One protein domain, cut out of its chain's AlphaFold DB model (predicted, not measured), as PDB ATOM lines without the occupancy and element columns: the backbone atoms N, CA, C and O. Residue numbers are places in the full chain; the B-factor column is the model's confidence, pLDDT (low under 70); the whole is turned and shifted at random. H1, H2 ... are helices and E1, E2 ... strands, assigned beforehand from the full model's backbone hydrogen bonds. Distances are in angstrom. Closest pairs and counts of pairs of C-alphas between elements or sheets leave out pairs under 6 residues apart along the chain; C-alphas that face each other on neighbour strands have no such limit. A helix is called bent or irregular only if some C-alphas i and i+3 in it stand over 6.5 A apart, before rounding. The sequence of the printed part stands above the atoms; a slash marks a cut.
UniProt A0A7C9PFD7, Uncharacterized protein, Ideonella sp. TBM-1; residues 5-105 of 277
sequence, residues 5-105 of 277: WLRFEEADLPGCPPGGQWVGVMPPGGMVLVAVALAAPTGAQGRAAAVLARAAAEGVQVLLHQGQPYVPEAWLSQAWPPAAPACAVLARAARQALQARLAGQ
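Overview. This is residues 5 to 105 of the 277 residues of an uncharacterized protein of Ideonella sp. TBM-1 (UniProt A0A7C9PFD7). A curled sheet of five strands, like part of a barrel, has helices over one face; the long helix H4 crosses E2 and E3 there, and its residues 99 to 105 stick out at one end. H3 folds back beside the first part of H4, H2 lies over E5, and tiny H1 follows E3. The printed part has 101 residues, with named elements in the order E1 E2 E3 H1 H2 E4 E5 H3 H4; the sheet's order is E1 E2 E3 E5 E4, antiparallel throughout. The class is mixed, helices and strands. The whole is compact, with a radius of gyration of the C-alphas of 13.0 A and spans of 40 by 29 by 24 A.

Along the chain. Begin with the sheet: find C-alpha 5 at (201.585, 175.184, 160.314), where E1, residues 5 to 7, starts. E2 is residues 22 to 26, 13.1 A long; E3 is residues 31 to 35, 13.2 A; E5 is residues 68 to 72, 13.7 A; E4 is residues 63 to 65. Among the helices, H1 is residues 36 to 39, H2 residues 44 to 57, 20.6 A, and H3 residues 73 to 79, 9.9 A. H4, residues 81 to 105, runs 36.1 A to C-alpha 105 at (211.123, 187.008, 166.156); it is irregular, with C-alphas 82 and 85 7.2 A apart, and has a kink of 26 degrees near residue 88.

Arrangement. Look first across the strongly twisted sheet, where N 6 and O 23 are 2.9 A apart between E1 and E2, and N 33 and O 24 2.8 A between E2 and E3. Between E3 and E5, N 34 and O 71 are 3.0 A apart, and between E5 and E4, N 70 and O 63 are 2.8 A apart, each pair within hydrogen-bond range. E1 E2 E3 form a meander, each strand the antiparallel neighbour of the one before. E3, H1 H2, E4 form a split strand-helix-strand unit, two strands running the same way with E5 between them, its crossover right-handed. H4 is on the sheet at a height of 8.0 A, over E2 and E3, across the strands at 71 degrees to E2 on the local plane; the closest C-alphas of H4 and E3 are those of Val 32 and Ala 91, 5.9 A. H3 and H4, a helical hairpin, touch through residues 83 to 91 of H4, opposite ways at a shallow tilt of 7 degrees, closest at the C-alphas of Ser 77 and Ala 84, 4.2 A. H2, on the same face, runs slantwise to the strands and is apart from H4. H1 only grazes the sheet and touches H2, with the C-alphas of Val 36 and Ala 48 5.9 A apart. Every O i to N i+4 pair is within hydrogen-bond range in H3, with 9 of 10 in H2 and 19 of 21 in H4; H1 is too short for such a pair.

Size, cuts and confidence. The C-alphas farthest apart are those of Gly 46 and Gln 105, 41.5 A. The printed part has no cut. The link from E1 to E2, residues 8 to 21, is long; the other links are tight. The model's mean pLDDT over the printed part is 77.3, and it is under 70 in residues 9 to 21, 27 to 30, 40 to 46 and 102 to 105.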
ATOM      1  N   TRP A   5     201.852 175.444 161.726       85.81
ATOM      2  CA  TRP A   5     201.585 175.184 160.314       85.81
ATOM      3  C   TRP A   5     202.322 176.197 159.436       85.81
ATOM      4  O   TRP A   5     202.209 177.409 159.632       85.81
ATOM      5  N   LEU A   6     203.094 175.693 158.480       83.62
ATOM      6  CA  LEU A   6     203.854 176.471 157.506       83.62
ATOM      7  C   LEU A   6     203.271 176.219 156.120       83.62
ATOM      8  O   LEU A   6     203.087 175.063 155.746       83.62
ATOM      9  N   ARG A   7     202.989 177.287 155.371       84.69
ATOM     10  CA  ARG A   7     202.529 177.190 153.985       84.69
ATOM     11  C   ARG A   7     203.715 177.352 153.041       84.69
ATOM     12  O   ARG A   7     204.467 178.310 153.195       84.69
ATOM     13  N   PHE A   8     203.850 176.449 152.080       75.31
ATOM     14  CA  PHE A   8     204.810 176.546 150.984       75.31
ATOM     15  C   PHE A   8     204.040 176.665 149.668       75.31
ATOM     16  O   PHE A   8     203.091 175.912 149.439       75.31
ATOM     17  N   GLU A   9     204.406 177.631 148.829       67.62
ATOM     18  CA  GLU A   9     203.819 177.764 147.495       67.62
ATOM     19  C   GLU A   9     204.489 176.769 146.532       67.62
ATOM     20  O   GLU A   9     205.686 176.502 146.630       67.62
ATOM     21  N   GLU A  10     203.713 176.182 145.614       55.97
ATOM     22  CA  GLU A  10     204.164 175.095 144.719       55.97
ATOM     23  C   GLU A  10     205.360 175.488 143.835       55.97
ATOM     24  O   GLU A  10     206.127 174.620 143.417       55.97
ATOM     25  N   ALA A  11     205.558 176.786 143.591       51.09
ATOM     26  CA  ALA A  11     206.677 177.312 142.813       51.09
ATOM     27  C   ALA A  11     208.035 177.226 143.540       51.09
ATOM     28  O   ALA A  11     209.073 177.254 142.881       51.09
ATOM     29  N   ASP A  12     208.042 177.076 144.869       56.66
ATOM     30  CA  ASP A  12     209.257 177.221 145.679       56.66
ATOM     31  C   ASP A  12     209.929 175.889 146.049       56.66
ATOM     32  O   ASP A  12     211.051 175.886 146.561       56.66
ATOM     33  N   LEU A  13     209.280 174.741 145.808       66.56
ATOM     34  CA  LEU A  13     209.775 173.431 146.252       66.56
ATOM     35  C   LEU A  13     209.829 172.398 145.114       66.56
ATOM     36  O   LEU A  13     208.906 171.589 144.961       66.56
ATOM     37  N   PRO A  14     210.929 172.362 144.335       66.38
ATOM     38  CA  PRO A  14     211.108 171.367 143.284       66.38
ATOM     39  C   PRO A  14     211.024 169.942 143.852       66.38
ATOM     40  O   PRO A  14     211.739 169.585 144.789       66.38
ATOM     41  N   GLY A  15     210.148 169.121 143.262       67.19
ATOM     42  CA  GLY A  15     209.957 167.713 143.633       67.19
ATOM     43  C   GLY A  15     208.762 167.418 144.549       67.19
ATOM     44  O   GLY A  15     208.568 166.255 144.902       67.19
ATOM     45  N   CYS A  16     207.949 168.416 144.917       64.50
ATOM     46  CA  CYS A  16     206.694 168.190 145.643       64.50
ATOM     47  C   CYS A  16     205.500 168.043 144.678       64.50
ATOM     48  O   CYS A  16     205.381 168.835 143.743       64.50
ATOM     49  N   PRO A  17     204.605 167.054 144.871       62.84
ATOM     50  CA  PRO A  17     203.391 166.933 144.072       62.84
ATOM     51  C   PRO A  17     202.374 168.040 144.418       62.84
ATOM     52  O   PRO A  17     202.370 168.542 145.549       62.84
ATOM     53  N   PRO A  18     201.479 168.393 143.474       58.53
ATOM     54  CA  PRO A  18     200.453 169.408 143.689       58.53
ATOM     55  C   PRO A  18     199.515 169.006 144.835       58.53
ATOM     56  O   PRO A  18     199.059 167.862 144.911       58.53
ATOM     57  N   GLY A  19     199.240 169.945 145.742       56.09
ATOM     58  CA  GLY A  19     198.355 169.743 146.899       56.09
ATOM     59  C   GLY A  19     199.027 169.588 148.272       56.09
ATOM     60  O   GLY A  19     198.326 169.606 149.280       56.09
ATOM     61  N   GLY A  20     200.361 169.513 148.353       59.16
ATOM     62  CA  GLY A  20     201.123 169.500 149.613       59.16
ATOM     63  C   GLY A  20     201.432 170.897 150.171       59.16
ATOM     64  O   GLY A  20     202.587 171.188 150.461       59.16
ATOM     65  N   GLN A  21     200.433 171.780 150.282       68.56
ATOM     66  CA  GLN A  21     200.677 173.212 150.542       68.56
ATOM     67  C   GLN A  21     201.080 173.540 151.980       68.56
ATOM     68  O   GLN A  21     201.668 174.591 152.223       68.56
ATOM     69  N   TRP A  22     200.752 172.675 152.939       80.44
ATOM     70  CA  TRP A  22     201.044 172.905 154.350       80.44
ATOM     71  C   TRP A  22     201.958 171.827 154.908       80.44
ATOM     72  O   TRP A  22     201.805 170.653 154.581       80.44
ATOM     73  N   VAL A  23     202.870 172.229 155.787       82.94
ATOM     74  CA  VAL A  23     203.713 171.345 156.592       82.94
ATOM     75  C   VAL A  23     203.526 171.731 158.051       82.94
ATOM     76  O   VAL A  23     203.669 172.900 158.417       82.94
ATOM     77  N   GLY A  24     203.181 170.757 158.884       83.06
ATOM     78  CA  GLY A  24     203.072 170.959 160.323       83.06
ATOM     79  C   GLY A  24     204.422 170.734 160.993       83.06
ATOM     80  O   GLY A  24     205.159 169.823 160.626       83.06
ATOM     81  N   VAL A  25     204.756 171.539 161.995       81.25
ATOM     82  CA  VAL A  25     205.919 171.306 162.855       81.25
ATOM     83  C   VAL A  25     205.460 171.264 164.303       81.25
ATOM     84  O   VAL A  25     204.898 172.236 164.809       81.25
ATOM     85  N   MET A  26     205.694 170.132 164.964       82.44
ATOM     86  CA  MET A  26     205.313 169.901 166.356       82.44
ATOM     87  C   MET A  26     206.461 170.248 167.324       82.44
ATOM     88  O   MET A  26     207.549 169.662 167.227       82.44
ATOM     89  N   PRO A  27     206.250 171.191 168.265       55.69
ATOM     90  CA  PRO A  27     207.228 171.612 169.263       55.69
ATOM     91  C   PRO A  27     207.324 170.731 170.520       55.69
ATOM     92  O   PRO A  27     207.828 171.194 171.536       55.69
ATOM     93  N   PRO A  28     206.962 169.448 170.479       50.09
ATOM     94  CA  PRO A  28     207.846 168.486 171.133       50.09
ATOM     95  C   PRO A  28     208.591 167.671 170.068       50.09
ATOM     96  O   PRO A  28     208.000 166.958 169.267       50.09
ATOM     97  N   GLY A  29     209.920 167.818 170.032       56.44
ATOM     98  CA  GLY A  29     210.817 167.007 169.192       56.44
ATOM     99  C   GLY A  29     211.134 167.555 167.794       56.44
ATOM    100  O   GLY A  29     211.964 166.973 167.102       56.44
ATOM    101  N   GLY A  30     210.534 168.673 167.363       69.31
ATOM    102  CA  GLY A  30     210.770 169.204 166.009       69.31
ATOM    103  C   GLY A  30     210.277 168.254 164.915       69.31
ATOM    104  O   GLY A  30     210.819 168.238 163.807       69.31
ATOM    105  N   MET A  31     209.277 167.439 165.255       81.69
ATOM    106  CA  MET A  31     208.656 166.488 164.350       81.69
ATOM    107  C   MET A  31     208.000 167.251 163.202       81.69
ATOM    108  O   MET A  31     207.220 168.179 163.422       81.69
ATOM    109  N   VAL A  32     208.341 166.852 161.978       85.75
ATOM    110  CA  VAL A  32     207.739 167.386 160.760       85.75
ATOM    111  C   VAL A  32     206.568 166.491 160.390       85.75
ATOM    112  O   VAL A  32     206.716 165.276 160.282       85.75
ATOM    113  N   LEU A  33     205.414 167.110 160.203       87.56
ATOM    114  CA  LEU A  33     204.190 166.485 159.749       87.56
ATOM    115  C   LEU A  33     203.965 166.845 158.292       87.56
ATOM    116  O   LEU A  33     203.898 168.024 157.935       87.56
ATOM    117  N   VAL A  34     203.805 165.831 157.459       86.94
ATOM    118  CA  VAL A  34     203.633 165.998 156.018       86.94
ATOM    119  C   VAL A  34     202.310 165.394 155.568       86.94
ATOM    120  O   VAL A  34     201.796 164.458 156.186       86.94
ATOM    121  N   ALA A  35     201.730 165.975 154.517       84.50
ATOM    122  CA  ALA A  35     200.431 165.555 154.013       84.50
ATOM    123  C   ALA A  35     200.508 164.122 153.475       84.50
ATOM    124  O   ALA A  35     201.401 163.776 152.703       84.50
ATOM    125  N   VAL A  36     199.517 163.298 153.809       79.50
ATOM    126  CA  VAL A  36     199.410 161.918 153.304       79.50
ATOM    127  C   VAL A  36     199.306 161.868 151.772       79.50
ATOM    128  O   VAL A  36     199.725 160.891 151.151       79.50
ATOM    129  N   ALA A  37     198.804 162.935 151.141       74.62
ATOM    130  CA  ALA A  37     198.721 163.063 149.686       74.62
ATOM    131  C   ALA A  37     200.084 162.910 148.974       74.62
ATOM    132  O   ALA A  37     200.125 162.488 147.820       74.62
ATOM    133  N   LEU A  38     201.201 163.159 149.671       73.06
ATOM    134  CA  LEU A  38     202.560 162.988 149.140       73.06
ATOM    135  C   LEU A  38     202.917 161.524 148.821       73.06
ATOM    136  O   LEU A  38     203.879 161.270 148.102       73.06
ATOM    137  N   ALA A  39     202.151 160.549 149.319       70.62
ATOM    138  CA  ALA A  39     202.367 159.128 149.042       70.62
ATOM    139  C   ALA A  39     201.926 158.677 147.629       70.62
ATOM    140  O   ALA A  39     202.090 157.501 147.270       70.62
ATOM    141  N   ALA A  40     201.346 159.565 146.812       59.88
ATOM    142  CA  ALA A  40     200.774 159.221 145.511       59.88
ATOM    143  C   ALA A  40     201.497 159.917 144.339       59.88
ATOM    144  O   ALA A  40     201.341 161.120 144.164       59.88
ATOM    145  N   PRO A  41     202.193 159.175 143.455       54.97
ATOM    146  CA  PRO A  41     202.663 159.710 142.182       54.97
ATOM    147  C   PRO A  41     201.545 159.817 141.134       54.97
ATOM    148  O   PRO A  41     201.728 160.500 140.142       54.97
ATOM    149  N   THR A  42     200.413 159.125 141.305       53.62
ATOM    150  CA  THR A  42     199.224 159.159 140.426       53.62
ATOM    151  C   THR A  42     198.178 158.187 141.004       53.62
ATOM    152  O   THR A  42     198.489 157.024 141.266       53.62
ATOM    153  N   GLY A  43     196.954 158.663 141.276       57.38
ATOM    154  CA  GLY A  43     195.871 157.892 141.921       57.38
ATOM    155  C   GLY A  43     195.677 158.235 143.406       57.38
ATOM    156  O   GLY A  43     196.123 157.505 144.291       57.38
ATOM    157  N   ALA A  44     195.031 159.375 143.674       54.72
ATOM    158  CA  ALA A  44     195.083 160.068 144.967       54.72
ATOM    159  C   ALA A  44     194.255 159.432 146.103       54.72
ATOM    160  O   ALA A  44     194.679 159.457 147.255       54.72
ATOM    161  N   GLN A  45     193.091 158.840 145.816       60.25
ATOM    162  CA  GLN A  45     192.163 158.432 146.883       60.25
ATOM    163  C   GLN A  45     192.502 157.070 147.511       60.25
ATOM    164  O   GLN A  45     192.479 156.935 148.733       60.25
ATOM    165  N   GLY A  46     192.893 156.074 146.706       63.03
ATOM    166  CA  GLY A  46     193.177 154.722 147.213       63.03
ATOM    167  C   GLY A  46     194.419 154.647 148.110       63.03
ATOM    168  O   GLY A  46     194.443 153.904 149.089       63.03
ATOM    169  N   ARG A  47     195.445 155.457 147.822       72.56
ATOM    170  CA  ARG A  47     196.693 155.462 148.602       72.56
ATOM    171  C   ARG A  47     196.560 156.215 149.918       72.56
ATOM    172  O   ARG A  47     197.132 155.772 150.906       72.56
ATOM    173  N   ALA A  48     195.773 157.292 149.960       80.00
ATOM    174  CA  ALA A  48     195.538 158.014 151.206       80.00
ATOM    175  C   ALA A  48     194.819 157.131 152.238       80.00
ATOM    176  O   ALA A  48     195.237 157.067 153.391       80.00
ATOM    177  N   ALA A  49     193.808 156.373 151.801       83.44
ATOM    178  CA  ALA A  49     193.127 155.394 152.645       83.44
ATOM    179  C   ALA A  49     194.084 154.306 153.164       83.44
ATOM    180  O   ALA A  49     194.045 153.971 154.345       83.44
ATOM    181  N   ALA A  50     194.989 153.800 152.317       86.50
ATOM    182  CA  ALA A  50     195.993 152.814 152.724       86.50
ATOM    183  C   ALA A  50     196.987 153.368 153.758       86.50
ATOM    184  O   ALA A  50     197.335 152.673 154.714       86.50
ATOM    185  N   VAL A  51     197.414 154.626 153.601       87.19
ATOM    186  CA  VAL A  51     198.278 155.304 154.577       87.19
ATOM    187  C   VAL A  51     197.574 155.448 155.919       87.19
ATOM    188  O   VAL A  51     198.136 155.069 156.942       87.19
ATOM    189  N   LEU A  52     196.329 155.921 155.917       89.62
ATOM    190  CA  LEU A  52     195.533 156.074 157.133       89.62
ATOM    191  C   LEU A  52     195.275 154.741 157.839       89.62
ATOM    192  O   LEU A  52     195.437 154.652 159.053       89.62
ATOM    193  N   ALA A  53     194.914 153.700 157.085       88.50
ATOM    194  CA  ALA A  53     194.667 152.370 157.633       88.50
ATOM    195  C   ALA A  53     195.923 151.794 158.301       88.50
ATOM    196  O   ALA A  53     195.854 151.267 159.409       88.50
ATOM    197  N   ARG A  54     197.087 151.941 157.658       92.50
ATOM    198  CA  ARG A  54     198.358 151.491 158.231       92.50
ATOM    199  C   ARG A  54     198.772 152.321 159.442       92.50
ATOM    200  O   ARG A  54     199.202 151.742 160.430       92.50
ATOM    201  N   ALA A  55     198.623 153.646 159.387       90.00
ATOM    202  CA  ALA A  55     198.911 154.523 160.521       90.00
ATOM    203  C   ALA A  55     198.088 154.111 161.747       90.00
ATOM    204  O   ALA A  55     198.639 153.957 162.832       90.00
ATOM    205  N   ALA A  56     196.792 153.840 161.556       89.88
ATOM    206  CA  ALA A  56     195.922 153.335 162.612       89.88
ATOM    207  C   ALA A  56     196.384 151.969 163.148       89.88
ATOM    208  O   ALA A  56     196.442 151.781 164.361       89.88
ATOM    209  N   ALA A  57     196.757 151.034 162.265       89.25
ATOM    210  CA  ALA A  57     197.242 149.709 162.659       89.25
ATOM    211  C   ALA A  57     198.571 149.751 163.437       89.25
ATOM    212  O   ALA A  57     198.793 148.931 164.322       89.25
ATOM    213  N   GLU A  58     199.445 150.710 163.123       89.94
ATOM    214  CA  GLU A  58     200.756 150.887 163.761       89.94
ATOM    215  C   GLU A  58     200.724 151.878 164.943       89.94
ATOM    216  O   GLU A  58     201.764 152.159 165.538       89.94
ATOM    217  N   GLY A  59     199.552 152.419 165.300       87.12
ATOM    218  CA  GLY A  59     199.408 153.391 166.391       87.12
ATOM    219  C   GLY A  59     200.073 154.745 166.114       87.12
ATOM    220  O   GLY A  59     200.419 155.475 167.042       87.12
ATOM    221  N   VAL A  60     200.275 155.091 164.843       88.94
ATOM    222  CA  VAL A  60     200.881 156.357 164.427       88.94
ATOM    223  C   VAL A  60     199.854 157.474 164.518       88.94
ATOM    224  O   VAL A  60     198.756 157.385 163.969       88.94
ATOM    225  N   GLN A  61     200.231 158.562 165.185       85.38
ATOM    226  CA  GLN A  61     199.374 159.730 165.314       85.38
ATOM    227  C   GLN A  61     199.118 160.379 163.947       85.38
ATOM    228  O   GLN A  61     200.050 160.783 163.249       85.38
ATOM    229  N   VAL A  62     197.838 160.524 163.603       89.50
ATOM    230  CA  VAL A  62     197.374 161.271 162.431       89.50
ATOM    231  C   VAL A  62     196.763 162.584 162.901       89.50
ATOM    232  O   VAL A  62     195.915 162.598 163.793       89.50
ATOM    233  N   LEU A  63     197.168 163.688 162.285       89.06
ATOM    234  CA  LEU A  63     196.604 165.009 162.541       89.06
ATOM    235  C   LEU A  63     195.815 165.494 161.334       89.06
ATOM    236  O   LEU A  63     196.206 165.270 160.194       89.06
ATOM    237  N   LEU A  64     194.697 166.167 161.588       88.69
ATOM    238  CA  LEU A  64     193.879 166.762 160.540       88.69
ATOM    239  C   LEU A  64     194.139 168.264 160.482       88.69
ATOM    240  O   LEU A  64     194.019 168.961 161.488       88.69
ATOM    241  N   HIS A  65     194.457 168.768 159.293       86.19
ATOM    242  CA  HIS A  65     194.570 170.198 159.031       86.19
ATOM    243  C   HIS A  65     193.894 170.531 157.711       86.19
ATOM    244  O   HIS A  65     194.199 169.932 156.684       86.19
ATOM    245  N   GLN A  66     192.926 171.452 157.757       84.38
ATOM    246  CA  GLN A  66     192.094 171.816 156.600       84.38
ATOM    247  C   GLN A  66     191.445 170.592 155.923       84.38
ATOM    248  O   GLN A  66     191.356 170.505 154.703       84.38
ATOM    249  N   GLY A  67     191.025 169.609 156.728       81.94
ATOM    250  CA  GLY A  67     190.422 168.366 156.239       81.94
ATOM    251  C   GLY A  67     191.403 167.381 155.593       81.94
ATOM    252  O   GLY A  67     190.984 166.296 155.201       81.94
ATOM    253  N   GLN A  68     192.695 167.711 155.509       85.19
ATOM    254  CA  GLN A  68     193.727 166.804 155.017       85.19
ATOM    255  C   GLN A  68     194.444 166.099 156.176       85.19
ATOM    256  O   GLN A  68     194.718 166.731 157.202       85.19
ATOM    257  N   PRO A  69     194.766 164.802 156.034       87.75
ATOM    258  CA  PRO A  69     195.521 164.077 157.037       87.75
ATOM    259  C   PRO A  69     197.030 164.268 156.891       87.75
ATOM    260  O   PRO A  69     197.589 164.253 155.791       87.75
ATOM    261  N   TYR A  70     197.677 164.378 158.045       91.00
ATOM    262  CA  TYR A  70     199.099 164.597 158.234       91.00
ATOM    263  C   TYR A  70     199.680 163.546 159.165       91.00
ATOM    264  O   TYR A  70     199.075 163.197 160.178       91.00
ATOM    265  N   VAL A  71     200.875 163.078 158.828       90.62
ATOM    266  CA  VAL A  71     201.606 162.046 159.572       90.62
ATOM    267  C   VAL A  71     203.071 162.450 159.735       90.62
ATOM    268  O   VAL A  71     203.547 163.308 158.981       90.62
ATOM    269  N   PRO A  72     203.812 161.849 160.685       91.50
ATOM    270  CA  PRO A  72     205.240 162.090 160.820       91.50
ATOM    271  C   PRO A  72     205.987 161.760 159.525       91.50
ATOM    272  O   PRO A  72     205.846 160.672 158.965       91.50
ATOM    273  N   GLU A  73     206.816 162.696 159.073       91.31
ATOM    274  CA  GLU A  73     207.598 162.581 157.843       91.31
ATOM    275  C   GLU A  73     208.470 161.323 157.817       91.31
ATOM    276  O   GLU A  73     208.380 160.542 156.871       91.31
ATOM    277  N   ALA A  74     209.227 161.081 158.890       86.94
ATOM    278  CA  ALA A  74     210.103 159.920 159.007       86.94
ATOM    279  C   ALA A  74     209.344 158.592 158.848       86.94
ATOM    280  O   ALA A  74     209.823 157.678 158.176       86.94
ATOM    281  N   TRP A  75     208.138 158.502 159.421       91.12
ATOM    282  CA  TRP A  75     207.292 157.322 159.273       91.12
ATOM    283  C   TRP A  75     206.803 157.170 157.832       91.12
ATOM    284  O   TRP A  75     206.930 156.092 157.254       91.12
ATOM    285  N   LEU A  76     206.303 158.250 157.217       88.19
ATOM    286  CA  LEU A  76     205.791 158.200 155.847       88.19
ATOM    287  C   LEU A  76     206.885 157.807 154.846       88.19
ATOM    288  O   LEU A  76     206.639 156.980 153.972       88.19
ATOM    289  N   SER A  77     208.099 158.344 154.993       86.94
ATOM    290  CA  SER A  77     209.245 157.995 154.145       86.94
ATOM    291  C   SER A  77     209.649 156.528 154.262       86.94
ATOM    292  O   SER A  77     210.032 155.919 153.264       86.94
ATOM    293  N   GLN A  78     209.553 155.948 155.459       87.94
ATOM    294  CA  GLN A  78     209.864 154.539 155.685       87.94
ATOM    295  C   GLN A  78     208.757 153.620 155.155       87.94
ATOM    296  O   GLN A  78     209.034 152.612 154.506       87.94
ATOM    297  N   ALA A  79     207.500 153.960 155.434       87.25
ATOM    298  CA  ALA A  79     206.355 153.134 155.082       87.25
ATOM    299  C   ALA A  79     205.980 153.239 153.587       87.25
ATOM    300  O   ALA A  79     205.451 152.273 153.032       87.25
ATOM    301  N   TRP A  80     206.318 154.356 152.927       88.31
ATOM    302  CA  TRP A  80     206.183 154.593 151.485       88.31
ATOM    303  C   TRP A  80     207.480 155.175 150.894       88.31
ATOM    304  O   TRP A  80     207.567 156.384 150.673       88.31
ATOM    305  N   PRO A  81     208.465 154.329 150.533       86.19
ATOM    306  CA  PRO A  81     209.741 154.778 149.966       86.19
ATOM    307  C   PRO A  81     209.643 155.760 148.781       86.19
ATOM    308  O   PRO A  81     210.454 156.685 148.721       86.19
ATOM    309  N   PRO A  82     208.649 155.664 147.866       84.44
ATOM    310  CA  PRO A  82     208.480 156.656 146.799       84.44
ATOM    311  C   PRO A  82     208.203 158.087 147.288       84.44
ATOM    312  O   PRO A  82     208.461 159.032 146.550       84.44
ATOM    313  N   ALA A  83     207.691 158.262 148.511       81.12
ATOM    314  CA  ALA A  83     207.434 159.573 149.109       81.12
ATOM    315  C   ALA A  83     208.688 160.195 149.749       81.12
ATOM    316  O   ALA A  83     208.709 161.396 150.018       81.12
ATOM    317  N   ALA A  84     209.743 159.403 149.990       82.88
ATOM    318  CA  ALA A  84     210.926 159.836 150.733       82.88
ATOM    319  C   ALA A  84     211.617 161.093 150.159       82.88
ATOM    320  O   ALA A  84     211.959 161.974 150.951       82.88
ATOM    321  N   PRO A  85     211.785 161.261 148.829       83.81
ATOM    322  CA  PRO A  85     212.401 162.472 148.286       83.81
ATOM    323  C   PRO A  85     211.604 163.748 148.601       83.81
ATOM    324  O   PRO A  85     212.179 164.728 149.071       83.81
ATOM    325  N   ALA A  86     210.281 163.724 148.401       81.75
ATOM    326  CA  ALA A  86     209.406 164.869 148.664       81.75
ATOM    327  C   ALA A  86     209.335 165.197 150.166       81.75
ATOM    328  O   ALA A  86     209.460 166.355 150.563       81.75
ATOM    329  N   CYS A  87     209.219 164.164 151.005       83.62
ATOM    330  CA  CYS A  87     209.310 164.265 152.460       83.62
ATOM    331  C   CYS A  87     210.581 164.994 152.917       83.62
ATOM    332  O   CYS A  87     210.503 165.963 153.676       83.62
ATOM    333  N   ALA A  88     211.744 164.592 152.395       80.69
ATOM    334  CA  ALA A  88     213.022 165.183 152.771       80.69
ATOM    335  C   ALA A  88     213.133 166.665 152.363       80.69
ATOM    336  O   ALA A  88     213.696 167.472 153.111       80.69
ATOM    337  N   VAL A  89     212.593 167.034 151.194       82.81
ATOM    338  CA  VAL A  89     212.529 168.431 150.727       82.81
ATOM    339  C   VAL A  89     211.665 169.272 151.669       82.81
ATOM    340  O   VAL A  89     212.135 170.293 152.177       82.81
ATOM    341  N   LEU A  90     210.450 168.816 151.980       80.38
ATOM    342  CA  LEU A  90     209.524 169.532 152.865       80.38
ATOM    343  C   LEU A  90     210.050 169.640 154.294       80.38
ATOM    344  O   LEU A  90     209.977 170.707 154.899       80.38
ATOM    345  N   ALA A  91     210.641 168.571 154.832       78.44
ATOM    346  CA  ALA A  91     211.234 168.592 156.162       78.44
ATOM    347  C   ALA A  91     212.388 169.588 156.263       78.44
ATOM    348  O   ALA A  91     212.515 170.291 157.270       78.44
ATOM    349  N   ARG A  92     213.222 169.688 155.222       80.44
ATOM    350  CA  ARG A  92     214.294 170.684 155.164       80.44
ATOM    351  C   ARG A  92     213.732 172.102 155.111       80.44
ATOM    352  O   ARG A  92     214.142 172.931 155.922       80.44
ATOM    353  N   ALA A  93     212.776 172.354 154.218       78.38
ATOM    354  CA  ALA A  93     212.146 173.659 154.056       78.38
ATOM    355  C   ALA A  93     211.430 174.117 155.339       78.38
ATOM    356  O   ALA A  93     211.619 175.243 155.794       78.38
ATOM    357  N   ALA A  94     210.691 173.219 155.998       78.50
ATOM    358  CA  ALA A  94     210.012 173.487 157.264       78.50
ATOM    359  C   ALA A  94     210.982 173.849 158.392       78.50
ATOM    360  O   ALA A  94     210.756 174.816 159.122       78.50
ATOM    361  N   ARG A  95     212.102 173.123 158.513       78.25
ATOM    362  CA  ARG A  95     213.146 173.440 159.501       78.25
ATOM    363  C   ARG A  95     213.785 174.801 159.228       78.25
ATOM    364  O   ARG A  95     213.961 175.572 160.167       78.25
ATOM    365  N   GLN A  96     214.092 175.112 157.968       77.62
ATOM    366  CA  GLN A  96     214.662 176.405 157.576       77.62
ATOM    367  C   GLN A  96     213.692 177.562 157.842       77.62
ATOM    368  O   GLN A  96     214.081 178.562 158.439       77.62
ATOM    369  N   ALA A  97     212.420 177.414 157.470       73.25
ATOM    370  CA  ALA A  97     211.390 178.419 157.714       73.25
ATOM    371  C   ALA A  97     211.152 178.648 159.215       73.25
ATOM    372  O   ALA A  97     211.026 179.793 159.652       73.25
ATOM    373  N   LEU A  98     211.159 177.585 160.027       75.19
ATOM    374  CA  LEU A  98     211.088 177.715 161.481       75.19
ATOM    375  C   LEU A  98     212.304 178.471 162.030       75.19
ATOM    376  O   LEU A  98     212.134 179.400 162.812       75.19
ATOM    377  N   GLN A  99     213.517 178.120 161.598       73.25
ATOM    378  CA  GLN A  99     214.733 178.828 162.006       73.25
ATOM    379  C   GLN A  99     214.695 180.309 161.611       73.25
ATOM    380  O   GLN A  99     215.007 181.164 162.436       73.25
ATOM    381  N   ALA A 100     214.253 180.625 160.392       71.25
ATOM    382  CA  ALA A 100     214.097 181.999 159.924       71.25
ATOM    383  C   ALA A 100     213.040 182.765 160.733       71.25
ATOM    384  O   ALA A 100     213.252 183.923 161.083       71.25
ATOM    385  N   ARG A 101     211.923 182.122 161.088       73.12
ATOM    386  CA  ARG A 101     210.881 182.727 161.928       73.12
ATOM    387  C   ARG A 101     211.381 183.000 163.342       73.12
ATOM    388  O   ARG A 101     211.135 184.089 163.852       73.12
ATOM    389  N   LEU A 102     212.115 182.062 163.936       68.44
ATOM    390  CA  LEU A 102     212.752 182.243 165.243       68.44
ATOM    391  C   LEU A 102     213.787 183.378 165.194       68.44
ATOM    392  O   LEU A 102     213.799 184.243 166.069       68.44
ATOM    393  N   ALA A 103     214.591 183.447 164.129       67.06
ATOM    394  CA  ALA A 103     215.534 184.540 163.907       67.06
ATOM    395  C   ALA A 103     214.831 185.897 163.691       67.06
ATOM    396  O   ALA A 103     215.278 186.918 164.206       67.06
ATOM    397  N   GLY A 104     213.704 185.926 162.974       66.12
ATOM    398  CA  GLY A 104     212.905 187.132 162.746       66.12
ATOM    399  C   GLY A 104     212.156 187.608 163.995       66.12
ATOM    400  O   GLY A 104     212.070 188.810 164.246       66.12
ATOM    401  N   GLN A 105     211.664 186.688 164.829       63.69
ATOM    402  CA  GLN A 105     211.123 187.008 166.156       63.69
ATOM    403  C   GLN A 105     212.206 187.627 167.051       63.69
ATOM    404  O   GLN A 105     211.954 188.637 167.707       63.69
TER     405      GLN A 105